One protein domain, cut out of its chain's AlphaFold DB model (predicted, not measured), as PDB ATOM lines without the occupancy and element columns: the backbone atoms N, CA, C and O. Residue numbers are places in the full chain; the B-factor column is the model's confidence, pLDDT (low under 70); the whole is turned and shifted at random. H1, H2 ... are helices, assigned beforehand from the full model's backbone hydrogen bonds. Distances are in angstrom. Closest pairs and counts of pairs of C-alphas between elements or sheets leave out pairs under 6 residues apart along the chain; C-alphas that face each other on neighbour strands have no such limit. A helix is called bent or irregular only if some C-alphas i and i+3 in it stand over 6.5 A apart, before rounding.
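This is residues 240 to 295 of the 675 residues of an uncharacterized protein of Ananas comosus var. bracteatus (UniProt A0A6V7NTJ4). An open U of three helices: the long H3 makes one side and most of the longest axis, H2 stands across the first end of H3, and H1 comes back over the middle of H3 with an open space between them. The body rests on few contacts, since H2 packs on H3 at residues 276 to 280 alone and H1 touches neither of the others. The printed part has 56 residues with three named helices, H1, H2 and H3 in that order along the chain, and no named strand; the class is all helix. It is only just compact, close to loose, with a radius of gyration of the C-alphas of 12.0 A, and its outline is elongated, with spans of 35 by 19 by 17 A.

H1 takes residues 240 to 250 and measures 15.1 A from first to last C-alpha; its first C-alpha, of Ser 240, is at (164.087, 179.485, 97.244). Residues 251 to 254 make a tight link to H2. H2 takes residues 255 to 266, from Pro 255 to Leu 266, and is 17.1 A long between its first and last C-alphas, the first of them at (155.591, 164.655, 109.022). Nine residues, 267 to 275, make a short link to H3. H3 takes residues 276 to 295, is the longest helix with 20 residues, and measures 28.4 A; its last C-alpha, of Ser 295, is at (172.714, 174.023, 88.854). No helix is bent or irregular.

H1 touches no helix. H1 and H2 are apart, though they follow each other in the chain. H1 and H3 are near each other, with 6 pairs of C-alphas within 10 A and no pair within 8 A. H2 and H3 touch, with 7 pairs of C-alphas within 8 A, and H3 does so with residues 276 to 280 alone. The closest C-alphas of these two helices are those of Asp 260 and Ala 276, 6.3 A apart. The lines of H2 and H3 are about perpendicular, at 73 degrees, and their centres are 15.7 A apart. In H1, H2 and H3 every O i to N i+4 pair is within hydrogen-bond range.

The two C-alphas farthest apart are those of Asp 273, in the link before H3, and Ser 295, at 35.8 A. The C-alphas of Ser 240 and Ser 295, the first and last printed, are 13.2 A apart. The printed part has no cut and no long link. The mean pLDDT of the printed part is 79.5. The model's confidence is under 70 at 13 residues, namely 240 to 243, 245 and 247 to 254, and the mean pLDDT of H1 is 66, against 86 for H2 and 85 for H3.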
ATOM      1  N   SER A 240     163.263 180.696  97.145       59.88
ATOM      2  CA  SER A 240     164.087 179.485  97.244       59.88
ATOM      3  C   SER A 240     163.661 178.626  98.438       59.88
ATOM      4  O   SER A 240     163.487 177.417  98.302       59.88
ATOM      5  N   ILE A 241     163.392 179.267  99.582       63.22
ATOM      6  CA  ILE A 241     162.941 178.600 100.813       63.22
ATOM      7  C   ILE A 241     161.533 178.017 100.632       63.22
ATOM      8  O   ILE A 241     161.295 176.863 100.980       63.22
ATOM      9  N   TYR A 242     160.611 178.757 100.011       68.00
ATOM     10  CA  TYR A 242     159.265 178.250  99.719       68.00
ATOM     11  C   TYR A 242     159.280 177.089  98.717       68.00
ATOM     12  O   TYR A 242     158.551 176.108  98.876       68.00
ATOM     13  N   ARG A 243     160.146 177.152  97.697       68.81
ATOM     14  CA  ARG A 243     160.314 176.057  96.729       68.81
ATOM     15  C   ARG A 243     160.983 174.833  97.372       68.81
ATOM     16  O   ARG A 243     160.656 173.709  96.996       68.81
ATOM     17  N   TRP A 244     161.845 175.035  98.370       70.31
ATOM     18  CA  TRP A 244     162.411 173.972  99.205       70.31
ATOM     19  C   TRP A 244     161.356 173.301 100.087       70.31
ATOM     20  O   TRP A 244     161.219 172.082 100.013       70.31
ATOM     21  N   LEU A 245     160.541 174.075 100.814       67.38
ATOM     22  CA  LEU A 245     159.422 173.549 101.609       67.38
ATOM     23  C   LEU A 245     158.459 172.722 100.743       67.38
ATOM     24  O   LEU A 245     157.996 171.662 101.156       67.38
ATOM     25  N   LYS A 246     158.198 173.163  99.507       71.94
ATOM     26  CA  LYS A 246     157.357 172.423  98.554       71.94
ATOM     27  C   LYS A 246     158.029 171.139  98.041       71.94
ATOM     28  O   LYS A 246     157.353 170.132  97.870       71.94
ATOM     29  N   SER A 247     159.349 171.149  97.837       68.50
ATOM     30  CA  SER A 247     160.118 169.955  97.447       68.50
ATOM     31  C   SER A 247     160.245 168.940  98.586       68.50
ATOM     32  O   SER A 247     160.266 167.742  98.318       68.50
ATOM     33  N   LEU A 248     160.297 169.404  99.838       64.81
ATOM     34  CA  LEU A 248     160.240 168.554 101.027       64.81
ATOM     35  C   LEU A 248     158.877 167.884 101.182       64.81
ATOM     36  O   LEU A 248     158.834 166.698 101.462       64.81
ATOM     37  N   ARG A 249     157.780 168.603 100.912       65.12
ATOM     38  CA  ARG A 249     156.429 168.011 100.876       65.12
ATOM     39  C   ARG A 249     156.242 166.987  99.747       65.12
ATOM     40  O   ARG A 249     155.345 166.160  99.827       65.12
ATOM     41  N   SER A 250     157.054 167.061  98.688       62.62
ATOM     42  CA  SER A 250     157.018 166.113  97.562       62.62
ATOM     43  C   SER A 250     157.799 164.830  97.832       62.62
ATOM     44  O   SER A 250     157.518 163.805  97.207       62.62
ATOM     45  N   LEU A 251     158.785 164.864  98.730       63.50
ATOM     46  CA  LEU A 251     159.290 163.637  99.318       63.50
ATOM     47  C   LEU A 251     158.152 163.152 100.219       63.50
ATOM     48  O   LEU A 251     157.788 163.844 101.163       63.50
ATOM     49  N   LYS A 252     157.566 161.983  99.936       57.03
ATOM     50  CA  LYS A 252     156.561 161.308 100.791       57.03
ATOM     51  C   LYS A 252     157.127 160.908 102.172       57.03
ATOM     52  O   LYS A 252     156.697 159.943 102.787       57.03
ATOM     53  N   THR A 253     158.157 161.603 102.626       56.56
ATOM     54  CA  THR A 253     158.750 161.520 103.941       56.56
ATOM     55  C   THR A 253     157.793 162.152 104.937       56.56
ATOM     56  O   THR A 253     157.496 163.344 104.868       56.56
ATOM     57  N   GLN A 254     157.299 161.275 105.803       67.94
ATOM     58  CA  GLN A 254     156.454 161.477 106.971       67.94
ATOM     59  C   GLN A 254     156.620 162.855 107.648       67.94
ATOM     60  O   GLN A 254     157.754 163.315 107.806       67.94
ATOM     61  N   PRO A 255     155.529 163.464 108.159       80.94
ATOM     62  CA  PRO A 255     155.591 164.655 109.022       80.94
ATOM     63  C   PRO A 255     156.532 164.476 110.227       80.94
ATOM     64  O   PRO A 255     157.076 165.455 110.729       80.94
ATOM     65  N   GLN A 256     156.789 163.222 110.611       80.69
ATOM     66  CA  GLN A 256     157.769 162.817 111.611       80.69
ATOM     67  C   GLN A 256     159.154 163.435 111.380       80.69
ATOM     68  O   GLN A 256     159.723 163.988 112.303       80.69
ATOM     69  N   ILE A 257     159.662 163.455 110.143       84.12
ATOM     70  CA  ILE A 257     161.021 163.954 109.861       84.12
ATOM     71  C   ILE A 257     161.131 165.462 110.101       84.12
ATOM     72  O   ILE A 257     162.191 165.953 110.480       84.12
ATOM     73  N   LEU A 258     160.046 166.208 109.874       86.31
ATOM     74  CA  LEU A 258     160.014 167.639 110.176       86.31
ATOM     75  C   LEU A 258     159.930 167.889 111.684       86.31
ATOM     76  O   LEU A 258     160.580 168.823 112.148       86.31
ATOM     77  N   SER A 259     159.194 167.048 112.423       87.94
ATOM     78  CA  SER A 259     159.197 167.052 113.894       87.94
ATOM     79  C   SER A 259     160.597 166.769 114.422       87.94
ATOM     80  O   SER A 259     161.163 167.613 115.104       87.94
ATOM     81  N   ASP A 260     161.214 165.673 113.978       85.81
ATOM     82  CA  ASP A 260     162.538 165.249 114.427       85.81
ATOM     83  C   ASP A 260     163.606 166.316 114.107       85.81
ATOM     84  O   ASP A 260     164.496 166.565 114.910       85.81
ATOM     85  N   LEU A 261     163.522 166.998 112.954       86.94
ATOM     86  CA  LEU A 261     164.414 168.118 112.607       86.94
ATOM     87  C   LEU A 261     164.208 169.343 113.504       86.94
ATOM     88  O   LEU A 261     165.177 170.046 113.802       86.94
ATOM     89  N   GLN A 262     162.963 169.629 113.879       88.81
ATOM     90  CA  GLN A 262     162.632 170.735 114.771       88.81
ATOM     91  C   GLN A 262     163.069 170.425 116.205       88.81
ATOM     92  O   GLN A 262     163.660 171.282 116.857       88.81
ATOM     93  N   GLU A 263     162.848 169.202 116.671       87.44
ATOM     94  CA  GLU A 263     163.259 168.745 117.994       87.44
ATOM     95  C   GLU A 263     164.785 168.624 118.093       87.44
ATOM     96  O   GLU A 263     165.350 169.094 119.073       87.44
ATOM     97  N   LEU A 264     165.478 168.162 117.043       86.81
ATOM     98  CA  LEU A 264     166.948 168.162 116.973       86.81
ATOM     99  C   LEU A 264     167.548 169.581 117.014       86.81
ATOM    100  O   LEU A 264     168.688 169.775 117.438       86.81
ATOM    101  N   ALA A 265     166.804 170.590 116.545       85.12
ATOM    102  CA  ALA A 265     167.228 171.988 116.625       85.12
ATOM    103  C   ALA A 265     167.063 172.577 118.035       85.12
ATOM    104  O   ALA A 265     167.780 173.520 118.378       85.12
ATOM    105  N   LEU A 266     166.128 172.046 118.827       91.94
ATOM    106  CA  LEU A 266     165.891 172.446 120.215       91.94
ATOM    107  C   LEU A 266     166.789 171.672 121.188       91.94
ATOM    108  O   LEU A 266     167.310 172.262 122.133       91.94
ATOM    109  N   ASP A 267     167.008 170.388 120.926       90.44
ATOM    110  CA  ASP A 267     167.866 169.504 121.704       90.44
ATOM    111  C   ASP A 267     168.782 168.690 120.765       90.44
ATOM    112  O   ASP A 267     168.309 167.835 120.013       90.44
ATOM    113  N   PRO A 268     170.109 168.909 120.807       84.06
ATOM    114  CA  PRO A 268     171.054 168.206 119.941       84.06
ATOM    115  C   PRO A 268     171.131 166.692 120.197       84.06
ATOM    116  O   PRO A 268     171.718 165.984 119.373       84.06
ATOM    117  N   PHE A 269     170.574 166.194 121.305       84.69
ATOM    118  CA  PHE A 269     170.504 164.767 121.633       84.69
ATOM    119  C   PHE A 269     169.141 164.140 121.316       84.69
ATOM    120  O   PHE A 269     168.962 162.933 121.503       84.69
ATOM    121  N   HIS A 270     168.196 164.919 120.786       84.88
ATOM    122  CA  HIS A 270     166.876 164.413 120.449       84.88
ATOM    123  C   HIS A 270     166.940 163.334 119.358       84.88
ATOM    124  O   HIS A 270     167.563 163.509 118.306       84.88
ATOM    125  N   GLY A 271     166.269 162.206 119.600       73.12
ATOM    126  CA  GLY A 271     166.143 161.129 118.618       73.12
ATOM    127  C   GLY A 271     167.433 160.346 118.353       73.12
ATOM    128  O   GLY A 271     167.558 159.767 117.273       73.12
ATOM    129  N   ILE A 272     168.373 160.294 119.310       81.88
ATOM    130  CA  ILE A 272     169.540 159.390 119.243       81.88
ATOM    131  C   ILE A 272     169.109 157.938 118.993       81.88
ATOM    132  O   ILE A 272     169.686 157.281 118.132       81.88
ATOM    133  N   ASP A 273     168.032 157.484 119.637       80.06
ATOM    134  CA  ASP A 273     167.500 156.125 119.458       80.06
ATOM    135  C   ASP A 273     166.838 155.907 118.088       80.06
ATOM    136  O   ASP A 273     166.616 154.775 117.663       80.06
ATOM    137  N   ARG A 274     166.502 156.995 117.386       82.44
ATOM    138  CA  ARG A 274     165.824 156.984 116.080       82.44
ATOM    139  C   ARG A 274     166.744 157.343 114.920       82.44
ATOM    140  O   ARG A 274     166.258 157.560 113.812       82.44
ATOM    141  N   ASP A 275     168.050 157.452 115.161       84.56
ATOM    142  CA  ASP A 275     169.015 157.903 114.155       84.56
ATOM    143  C   ASP A 275     168.668 159.283 113.550       84.56
ATOM    144  O   ASP A 275     169.066 159.611 112.425       84.56
ATOM    145  N   ALA A 276     167.964 160.143 114.296       82.62
ATOM    146  CA  ALA A 276     167.520 161.455 113.816       82.62
ATOM    147  C   ALA A 276     168.667 162.325 113.249       82.62
ATOM    148  O   ALA A 276     168.498 162.902 112.165       82.62
ATOM    149  N   PRO A 277     169.880 162.366 113.851       81.69
ATOM    150  CA  PRO A 277     171.016 163.083 113.265       81.69
ATOM    151  C   PRO A 277     171.458 162.523 111.903       81.69
ATOM    152  O   PRO A 277     171.857 163.279 111.008       81.69
ATOM    153  N   SER A 278     171.391 161.203 111.725       85.00
ATOM    154  CA  SER A 278     171.746 160.512 110.480       85.00
ATOM    155  C   SER A 278     170.710 160.782 109.388       85.00
ATOM    156  O   SER A 278     171.077 161.107 108.251       85.00
ATOM    157  N   ILE A 279     169.423 160.752 109.743       83.81
ATOM    158  CA  ILE A 279     168.308 161.084 108.849       83.81
ATOM    159  C   ILE A 279     168.398 162.548 108.405       83.81
ATOM    160  O   ILE A 279     168.345 162.834 107.204       83.81
ATOM    161  N   ALA A 280     168.636 163.479 109.334       84.81
ATOM    162  CA  ALA A 280     168.823 164.893 109.017       84.81
ATOM    163  C   ALA A 280     169.990 165.097 108.034       84.81
ATOM    164  O   ALA A 280     169.838 165.773 107.010       84.81
ATOM    165  N   ARG A 281     171.144 164.454 108.276       87.56
ATOM    166  CA  ARG A 281     172.293 164.484 107.349       87.56
ATOM    167  C   ARG A 281     171.930 163.964 105.960       87.56
ATOM    168  O   ARG A 281     172.307 164.601 104.973       87.56
ATOM    169  N   TYR A 282     171.194 162.858 105.866       88.38
ATOM    170  CA  TYR A 282     170.746 162.299 104.588       88.38
ATOM    171  C   TYR A 282     169.833 163.272 103.828       88.38
ATOM    172  O   TYR A 282     170.051 163.519 102.638       88.38
ATOM    173  N   VAL A 283     168.870 163.895 104.515       88.94
ATOM    174  CA  VAL A 283     167.967 164.901 103.928       88.94
ATOM    175  C   VAL A 283     168.756 166.099 103.393       88.94
ATOM    176  O   VAL A 283     168.559 166.499 102.242       88.94
ATOM    177  N   PHE A 284     169.699 166.638 104.170       89.25
ATOM    178  CA  PHE A 284     170.538 167.751 103.717       89.25
ATOM    179  C   PHE A 284     171.457 167.362 102.556       89.25
ATOM    180  O   PHE A 284     171.635 168.155 101.629       89.25
ATOM    181  N   LEU A 285     172.026 166.156 102.564       91.62
ATOM    182  CA  LEU A 285     172.893 165.691 101.484       91.62
ATOM    183  C   LEU A 285     172.109 165.514 100.178       91.62
ATOM    184  O   LEU A 285     172.558 165.986  99.133       91.62
ATOM    185  N   LYS A 286     170.905 164.935 100.250       87.62
ATOM    186  CA  LYS A 286     169.989 164.780  99.110       87.62
ATOM    187  C   LYS A 286     169.480 166.126  98.594       87.62
ATOM    188  O   LYS A 286     169.357 166.334  97.390       87.62
ATOM    189  N   PHE A 287     169.233 167.077  99.493       87.88
ATOM    190  CA  PHE A 287     168.922 168.448  99.102       87.88
ATOM    191  C   PHE A 287     170.087 169.084  98.343       87.88
ATOM    192  O   PHE A 287     169.890 169.635  97.259       87.88
ATOM    193  N   ARG A 288     171.309 168.982  98.875       88.31
ATOM    194  CA  ARG A 288     172.494 169.523  98.204       88.31
ATOM    195  C   ARG A 288     172.689 168.873  96.843       88.31
ATOM    196  O   ARG A 288     172.908 169.607  95.885       88.31
ATOM    197  N   SER A 289     172.553 167.552  96.723       89.00
ATOM    198  CA  SER A 289     172.673 166.875  95.428       89.00
ATOM    199  C   SER A 289     171.605 167.344  94.438       89.00
ATOM    200  O   SER A 289     171.948 167.640  93.301       89.00
ATOM    201  N   LEU A 290     170.350 167.521  94.867       86.81
ATOM    202  CA  LEU A 290     169.271 168.052  94.022       86.81
ATOM    203  C   LEU A 290     169.520 169.497  93.570       86.81
ATOM    204  O   LEU A 290     169.278 169.837  92.411       86.81
ATOM    205  N   VAL A 291     170.002 170.359  94.467       86.31
ATOM    206  CA  VAL A 291     170.335 171.752  94.135       86.31
ATOM    207  C   VAL A 291     171.532 171.810  93.191       86.31
ATOM    208  O   VAL A 291     171.493 172.554  92.212       86.31
ATOM    209  N   TYR A 292     172.564 170.997  93.434       83.69
ATOM    210  CA  TYR A 292     173.727 170.918  92.552       83.69
ATOM    211  C   TYR A 292     173.360 170.348  91.180       83.69
ATOM    212  O   TYR A 292     173.759 170.929  90.174       83.69
ATOM    213  N   GLN A 293     172.535 169.302  91.113       77.69
ATOM    214  CA  GLN A 293     172.068 168.720  89.853       77.69
ATOM    215  C   GLN A 293     171.247 169.720  89.031       77.69
ATOM    216  O   GLN A 293     171.426 169.798  87.823       77.69
ATOM    217  N   LYS A 294     170.412 170.547  89.676       72.06
ATOM    218  CA  LYS A 294     169.693 171.645  89.001       72.06
ATOM    219  C   LYS A 294     170.592 172.806  88.573       72.06
ATOM    220  O   LYS A 294     170.217 173.558  87.680       72.06
ATOM    221  N   SER A 295     171.737 172.993  89.228       75.69
ATOM    222  CA  SER A 295     172.714 174.023  88.854       75.69
ATOM    223  C   SER A 295     173.657 173.583  87.732       75.69
ATOM    224  O   SER A 295     174.290 174.430  87.102       75.69
TER     225      SER A 295